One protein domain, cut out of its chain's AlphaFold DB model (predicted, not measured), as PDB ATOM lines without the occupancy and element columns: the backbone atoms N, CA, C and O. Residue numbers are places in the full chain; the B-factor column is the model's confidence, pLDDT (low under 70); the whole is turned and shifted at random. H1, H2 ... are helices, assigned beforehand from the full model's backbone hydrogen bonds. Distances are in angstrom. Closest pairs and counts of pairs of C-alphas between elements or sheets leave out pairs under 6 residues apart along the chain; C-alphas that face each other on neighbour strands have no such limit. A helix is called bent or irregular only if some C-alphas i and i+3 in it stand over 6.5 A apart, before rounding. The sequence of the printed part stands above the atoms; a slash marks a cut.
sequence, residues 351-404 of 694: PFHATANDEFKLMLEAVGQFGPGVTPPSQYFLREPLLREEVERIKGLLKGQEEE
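Overview. This is residues 351 to 404 of the 694 residues of a protein of Raphanus sativus (UniProt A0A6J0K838). An open hook with no packed core: a short helical arm, H1 and H2, joined by a bare strip of chain at residues 371 to 378 to a longer arm, the small helix H3 followed by the long, kinked helix H4. H4 sticks out away from H2 with its residues 387 to 404, and the space between the two arms is empty. The printed part has 54 residues with four named helices, H1, H2, H3 and H4 in that order along the chain, and no named strand; the class is all helix. The whole is loose, with a radius of gyration of the C-alphas of 14.5 A, and elongated, spanning 43 by 26 by 25 A along its three main axes.

Arrangement. Begin at Pro 351 and go on to H1, residues 352 to 356, and then, past a tight link of one residue, to H2, residues 358 to 370. Look at Ala 354 and Phe 360: their C-alphas, the closest of the two helices, are 7.3 A apart. H1 and H2 are close but not clearly touching, with 2 pairs of C-alphas within 8 A. From Phe 370 a short link of 8 residues leads to H3, residues 379 to 383, and H2 and H3 are apart. One residue more, Glu 384, is the tight link to H4, residues 385 to 404. H3 and H4 meet only through their link, and they are near each other, with 5 pairs of C-alphas within 10 A. H1 is apart from H3 and from H4, and H2 is apart from H4; no named helix touches another. In the backbone, every O i to N i+4 pair is within hydrogen-bond range in H2 and H3. In H4 it is 14 of 16, and in H1 it is 0 of 1, with 2 of 2 O i to N i+3 pairs within range.

Along the chain. Find C-alpha 352 at (5.392, 30.669, 5.280), where H1 begins; it runs 8.0 A to C-alpha 356. H1 is neither bent nor irregular, but only just: C-alphas 352 and 355 are 6.1 A apart. H2 runs 18.4 A from C-alpha 358 to C-alpha 370, which you will find at (12.757, 26.137, 28.922). H3 is small, 6.2 A from C-alpha 379 to C-alpha 383. H4, the longest helix with 20 residues, covers 29.7 A from C-alpha 385 to C-alpha 404 at (37.374, 48.674, 10.710). Look near residue 398 on the way: there H4 has a kink of 38 degrees. H4 is irregular, with C-alphas 397 and 400 being 7.0 A apart, where about 5 A is found in a regular helix.

Size, cuts and confidence. The two C-alphas farthest apart are those of Pro 372, in the link from H2 to H3, and Glu 404, at the end of H4, 44.3 A apart. From the first printed C-alpha, that of Pro 351, to the last, that of Glu 404, it is 36.4 A. Residues 351 to 365, 368 to 373, 378 to 385 and 387 to 404 stand free. The printed part has no cut, and no link is long. The mean pLDDT of the printed part is 89.1, and no printed residue is under 70.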
ATOM      1  N   PRO A 351       3.841  34.997   6.754       89.50
ATOM      2  CA  PRO A 351       4.351  34.372   5.541       89.50
ATOM      3  C   PRO A 351       5.076  33.050   5.826       89.50
ATOM      4  O   PRO A 351       5.950  32.990   6.686       89.50
ATOM      5  N   PHE A 352       4.808  32.002   5.042       89.12
ATOM      6  CA  PHE A 352       5.392  30.669   5.280       89.12
ATOM      7  C   PHE A 352       6.922  30.627   5.226       89.12
ATOM      8  O   PHE A 352       7.533  29.751   5.823       89.12
ATOM      9  N   HIS A 353       7.562  31.564   4.523       87.88
ATOM     10  CA  HIS A 353       9.022  31.627   4.484       87.88
ATOM     11  C   HIS A 353       9.636  32.077   5.820       87.88
ATOM     12  O   HIS A 353      10.816  31.821   6.027       87.88
ATOM     13  N   ALA A 354       8.860  32.665   6.740       87.00
ATOM     14  CA  ALA A 354       9.344  33.059   8.063       87.00
ATOM     15  C   ALA A 354       9.863  31.862   8.880       87.00
ATOM     16  O   ALA A 354      10.798  32.007   9.658       87.00
ATOM     17  N   THR A 355       9.332  30.652   8.657       87.19
ATOM     18  CA  THR A 355       9.814  29.439   9.341       87.19
ATOM     19  C   THR A 355      11.164  28.944   8.818       87.19
ATOM     20  O   THR A 355      11.720  27.993   9.362       87.19
ATOM     21  N   ALA A 356      11.661  29.508   7.713       85.62
ATOM     22  CA  ALA A 356      12.969  29.171   7.165       85.62
ATOM     23  C   ALA A 356      14.106  29.988   7.798       85.62
ATOM     24  O   ALA A 356      15.265  29.621   7.601       85.62
ATOM     25  N   ASN A 357      13.775  31.053   8.536       87.44
ATOM     26  CA  ASN A 357      14.730  31.910   9.231       87.44
ATOM     27  C   ASN A 357      15.390  31.157  10.395       87.44
ATOM     28  O   ASN A 357      14.759  30.310  11.036       87.44
ATOM     29  N   ASP A 358      16.651  31.469  10.679       89.06
ATOM     30  CA  ASP A 358      17.389  30.812  11.759       89.06
ATOM     31  C   ASP A 358      16.849  31.231  13.134       89.06
ATOM     32  O   ASP A 358      16.735  30.394  14.026       89.06
ATOM     33  N   GLU A 359      16.359  32.463  13.266       89.81
ATOM     34  CA  GLU A 359      15.710  32.995  14.469       89.81
ATOM     35  C   GLU A 359      14.471  32.182  14.863       89.81
ATOM     36  O   GLU A 359      14.221  31.955  16.046       89.81
ATOM     37  N   PHE A 360      13.717  31.665  13.885       90.62
ATOM     38  CA  PHE A 360      12.576  30.792  14.166       90.62
ATOM     39  C   PHE A 360      13.026  29.455  14.771       90.62
ATOM     40  O   PHE A 360      12.370  28.925  15.666       90.62
ATOM     41  N   LYS A 361      14.165  28.914  14.319       88.81
ATOM     42  CA  LYS A 361      14.743  27.688  14.890       88.81
ATOM     43  C   LYS A 361      15.260  27.937  16.305       88.81
ATOM     44  O   LYS A 361      15.005  27.109  17.174       88.81
ATOM     45  N   LEU A 362      15.937  29.066  16.528       90.38
ATOM     46  CA  LEU A 362      16.431  29.475  17.845       90.38
ATOM     47  C   LEU A 362      15.279  29.659  18.836       90.38
ATOM     48  O   LEU A 362      15.363  29.176  19.957       90.38
ATOM     49  N   MET A 363      14.169  30.268  18.408       91.69
ATOM     50  CA  MET A 363      12.962  30.398  19.225       91.69
ATOM     51  C   MET A 363      12.398  29.029  19.635       91.69
ATOM     52  O   MET A 363      12.072  28.827  20.801       91.69
ATOM     53  N   LEU A 364      12.280  28.082  18.695       89.62
ATOM     54  CA  LEU A 364      11.785  26.734  19.006       89.62
ATOM     55  C   LEU A 364      12.722  25.978  19.951       89.62
ATOM     56  O   LEU A 364      12.247  25.273  20.836       89.62
ATOM     57  N   GLU A 365      14.032  26.129  19.762       88.06
ATOM     58  CA  GLU A 365      15.039  25.548  20.645       88.06
ATOM     59  C   GLU A 365      14.956  26.160  22.049       88.06
ATOM     60  O   GLU A 365      14.900  25.420  23.021       88.06
ATOM     61  N   ALA A 366      14.844  27.487  22.168       88.25
ATOM     62  CA  ALA A 366      14.699  28.184  23.445       88.25
ATOM     63  C   ALA A 366      13.433  27.749  24.197       88.25
ATOM     64  O   ALA A 366      13.490  27.391  25.369       88.25
ATOM     65  N   VAL A 367      12.288  27.693  23.511       89.19
ATOM     66  CA  VAL A 367      11.038  27.181  24.096       89.19
ATOM     67  C   VAL A 367      11.185  25.713  24.515       89.19
ATOM     68  O   VAL A 367      10.693  25.319  25.571       89.19
ATOM     69  N   GLY A 368      11.876  24.904  23.707       86.19
ATOM     70  CA  GLY A 368      12.153  23.502  24.013       86.19
ATOM     71  C   GLY A 368      13.056  23.311  25.233       86.19
ATOM     72  O   GLY A 368      12.785  22.422  26.036       86.19
ATOM     73  N   GLN A 369      14.088  24.147  25.384       85.12
ATOM     74  CA  GLN A 369      15.013  24.132  26.521       85.12
ATOM     75  C   GLN A 369      14.352  24.619  27.815       85.12
ATOM     76  O   GLN A 369      14.594  24.024  28.859       85.12
ATOM     77  N   PHE A 370      13.499  25.650  27.752       85.94
ATOM     78  CA  PHE A 370      12.757  26.137  28.922       85.94
ATOM     79  C   PHE A 370      11.765  25.087  29.446       85.94
ATOM     80  O   PHE A 370      11.616  24.900  30.649       85.94
ATOM     81  N   GLY A 371      11.084  24.380  28.539       83.50
ATOM     82  CA  GLY A 371      10.093  23.371  28.897       83.50
ATOM     83  C   GLY A 371       8.697  23.951  29.192       83.50
ATOM     84  O   GLY A 371       8.339  25.027  28.704       83.50
ATOM     85  N   PRO A 372       7.829  23.208  29.904       82.75
ATOM     86  CA  PRO A 372       6.458  23.638  30.165       82.75
ATOM     87  C   PRO A 372       6.413  24.872  31.078       82.75
ATOM     88  O   PRO A 372       7.163  24.966  32.039       82.75
ATOM     89  N   GLY A 373       5.481  25.791  30.807       81.44
ATOM     90  CA  GLY A 373       5.256  26.985  31.636       81.44
ATOM     91  C   GLY A 373       5.729  28.304  31.024       81.44
ATOM     92  O   GLY A 373       5.465  29.354  31.602       81.44
ATOM     93  N   VAL A 374       6.359  28.286  29.841       86.12
ATOM     94  CA  VAL A 374       6.713  29.528  29.137       86.12
ATOM     95  C   VAL A 374       5.458  30.340  28.795       86.12
ATOM     96  O   VAL A 374       4.529  29.851  28.147       86.12
ATOM     97  N   THR A 375       5.432  31.602  29.214       87.81
ATOM     98  CA  THR A 375       4.371  32.550  28.861       87.81
ATOM     99  C   THR A 375       4.815  33.429  27.695       87.81
ATOM    100  O   THR A 375       5.943  33.927  27.714       87.81
ATOM    101  N   PRO A 376       3.962  33.667  26.683       87.94
ATOM    102  CA  PRO A 376       4.323  34.540  25.575       87.94
ATOM    103  C   PRO A 376       4.537  35.985  26.063       87.94
ATOM    104  O   PRO A 376       3.789  36.453  26.927       87.94
ATOM    105  N   PRO A 377       5.513  36.718  25.501       90.88
ATOM    106  CA  PRO A 377       5.740  38.112  25.860       90.88
ATOM    107  C   PRO A 377       4.551  38.990  25.450       90.88
ATOM    108  O   PRO A 377       3.887  38.751  24.436       90.88
ATOM    109  N   SER A 378       4.288  40.041  26.230       92.88
ATOM    110  CA  SER A 378       3.237  41.008  25.906       92.88
ATOM    111  C   SER A 378       3.622  41.874  24.699       92.88
ATOM    112  O   SER A 378       4.797  42.028  24.363       92.88
ATOM    113  N   GLN A 379       2.631  42.500  24.053       93.38
ATOM    114  CA  GLN A 379       2.895  43.399  22.921       93.38
ATOM    115  C   GLN A 379       3.799  44.577  23.304       93.38
ATOM    116  O   GLN A 379       4.648  44.972  22.512       93.38
ATOM    117  N   TYR A 380       3.621  45.128  24.508       94.06
ATOM    118  CA  TYR A 380       4.491  46.179  25.030       94.06
ATOM    119  C   TYR A 380       5.916  45.656  25.215       94.06
ATOM    120  O   TYR A 380       6.859  46.268  24.725       94.06
ATOM    121  N   PHE A 381       6.063  44.481  25.836       92.19
ATOM    122  CA  PHE A 381       7.370  43.882  26.098       92.19
ATOM    123  C   PHE A 381       8.175  43.634  24.810       92.19
ATOM    124  O   PHE A 381       9.374  43.890  24.769       92.19
ATOM    125  N   LEU A 382       7.500  43.221  23.730       91.62
ATOM    126  CA  LEU A 382       8.107  43.056  22.405       91.62
ATOM    127  C   LEU A 382       8.502  44.380  21.738       91.62
ATOM    128  O   LEU A 382       9.555  44.453  21.115       91.62
ATOM    129  N   ARG A 383       7.645  45.407  21.808       89.19
ATOM    130  CA  ARG A 383       7.855  46.682  21.093       89.19
ATOM    131  C   ARG A 383       8.891  47.582  21.753       89.19
ATOM    132  O   ARG A 383       9.497  48.384  21.056       89.19
ATOM    133  N   GLU A 384       9.046  47.473  23.067       92.00
ATOM    134  CA  GLU A 384       9.769  48.457  23.869       92.00
ATOM    135  C   GLU A 384      11.030  47.859  24.528       92.00
ATOM    136  O   GLU A 384      12.118  48.175  24.044       92.00
ATOM    137  N   PRO A 385      10.954  46.997  25.569       94.62
ATOM    138  CA  PRO A 385      12.133  46.357  26.167       94.62
ATOM    139  C   PRO A 385      12.938  45.484  25.201       94.62
ATOM    140  O   PRO A 385      14.087  45.801  24.906       94.62
ATOM    141  N   LEU A 386      12.330  44.426  24.653       92.50
ATOM    142  CA  LEU A 386      13.064  43.437  23.858       92.50
ATOM    143  C   LEU A 386      13.606  44.029  22.555       92.50
ATOM    144  O   LEU A 386      14.673  43.637  22.093       92.50
ATOM    145  N   LEU A 387      12.899  45.001  21.968       92.62
ATOM    146  CA  LEU A 387      13.400  45.713  20.796       92.62
ATOM    147  C   LEU A 387      14.638  46.554  21.134       92.62
ATOM    148  O   LEU A 387      15.579  46.583  20.343       92.62
ATOM    149  N   ARG A 388      14.660  47.228  22.291       93.69
ATOM    150  CA  ARG A 388      15.833  47.993  22.741       93.69
ATOM    151  C   ARG A 388      17.025  47.086  23.021       93.69
ATOM    152  O   ARG A 388      18.106  47.370  22.511       93.69
ATOM    153  N   GLU A 389      16.811  45.986  23.736       93.88
ATOM    154  CA  GLU A 389      17.849  44.982  24.002       93.88
ATOM    155  C   GLU A 389      18.426  44.417  22.698       93.88
ATOM    156  O   GLU A 389      19.642  44.315  22.539       93.88
ATOM    157  N   GLU A 390      17.571  44.118  21.718       92.75
ATOM    158  CA  GLU A 390      18.018  43.621  20.419       92.75
ATOM    159  C   GLU A 390      18.815  44.679  19.642       92.75
ATOM    160  O   GLU A 390      19.847  44.366  19.048       92.75
ATOM    161  N   VAL A 391      18.402  45.950  19.684       90.19
ATOM    162  CA  VAL A 391      19.169  47.056  19.088       90.19
ATOM    163  C   VAL A 391      20.547  47.181  19.740       90.19
ATOM    164  O   VAL A 391      21.540  47.353  19.034       90.19
ATOM    165  N   GLU A 392      20.639  47.079  21.064       93.00
ATOM    166  CA  GLU A 392      21.912  47.119  21.790       93.00
ATOM    167  C   GLU A 392      22.797  45.915  21.466       93.00
ATOM    168  O   GLU A 392      23.991  46.079  21.202       93.00
ATOM    169  N   ARG A 393      22.212  44.716  21.394       93.50
ATOM    170  CA  ARG A 393      22.908  43.491  20.993       93.50
ATOM    171  C   ARG A 393      23.485  43.618  19.585       93.50
ATOM    172  O   ARG A 393      24.661  43.319  19.375       93.50
ATOM    173  N   ILE A 394      22.687  44.096  18.627       90.44
ATOM    174  CA  ILE A 394      23.133  44.327  17.247       90.44
ATOM    175  C   ILE A 394      24.226  45.398  17.204       90.44
ATOM    176  O   ILE A 394      25.255  45.170  16.576       90.44
ATOM    177  N   LYS A 395      24.081  46.518  17.924       88.62
ATOM    178  CA  LYS A 395      25.153  47.525  18.051       88.62
ATOM    179  C   LYS A 395      26.443  46.917  18.609       88.62
ATOM    180  O   LYS A 395      27.521  47.214  18.108       88.62
ATOM    181  N   GLY A 396      26.340  46.022  19.592       90.94
ATOM    182  CA  GLY A 396      27.470  45.264  20.128       90.94
ATOM    183  C   GLY A 396      28.178  44.415  19.069       90.94
ATOM    184  O   GLY A 396      29.404  44.442  18.990       90.94
ATOM    185  N   LEU A 397      27.416  43.723  18.216       88.25
ATOM    186  CA  LEU A 397      27.957  42.934  17.103       88.25
ATOM    187  C   LEU A 397      28.596  43.790  16.002       88.25
ATOM    188  O   LEU A 397      29.483  43.299  15.306       88.25
ATOM    189  N   LEU A 398      28.163  45.043  15.846       88.19
ATOM    190  CA  LEU A 398      28.667  45.963  14.822       88.19
ATOM    191  C   LEU A 398      29.943  46.721  15.230       88.19
ATOM    192  O   LEU A 398      30.548  47.387  14.391       88.19
ATOM    193  N   LYS A 399      30.405  46.599  16.484       87.62
ATOM    194  CA  LYS A 399      31.622  47.284  16.965       87.62
ATOM    195  C   LYS A 399      32.863  46.969  16.128       87.62
ATOM    196  O   LYS A 399      33.659  47.861  15.857       87.62
ATOM    197  N   GLY A 400      33.010  45.725  15.660       85.94
ATOM    198  CA  GLY A 400      34.142  45.341  14.809       85.94
ATOM    199  C   GLY A 400      34.166  46.107  13.480       85.94
ATOM    200  O   GLY A 400      35.224  46.518  13.009       85.94
ATOM    201  N   GLN A 401      32.999  46.365  12.891       85.12
ATOM    202  CA  GLN A 401      32.858  47.189  11.694       85.12
ATOM    203  C   GLN A 401      33.109  48.675  11.997       85.12
ATOM    204  O   GLN A 401      33.667  49.384  11.160       85.12
ATOM    205  N   GLU A 402      32.744  49.152  13.193       85.62
ATOM    206  CA  GLU A 402      33.057  50.516  13.640       85.62
ATOM    207  C   GLU A 402      34.560  50.757  13.845       85.62
ATOM    208  O   GLU A 402      35.037  51.870  13.622       85.62
ATOM    209  N   GLU A 403      35.309  49.740  14.263       87.00
ATOM    210  CA  GLU A 403      36.773  49.782  14.336       87.00
ATOM    211  C   GLU A 403      37.401  49.709  12.942       87.00
ATOM    212  O   GLU A 403      38.311  50.474  12.623       87.00
ATOM    213  N   GLU A 404      36.878  48.840  12.075       85.88
ATOM    214  CA  GLU A 404      37.374  48.674  10.710       85.88
ATOM    215  C   GLU A 404      37.211  49.953   9.878       85.88
ATOM    216  O   GLU A 404      38.161  50.361   9.203       85.88
TER     217      GLU A 404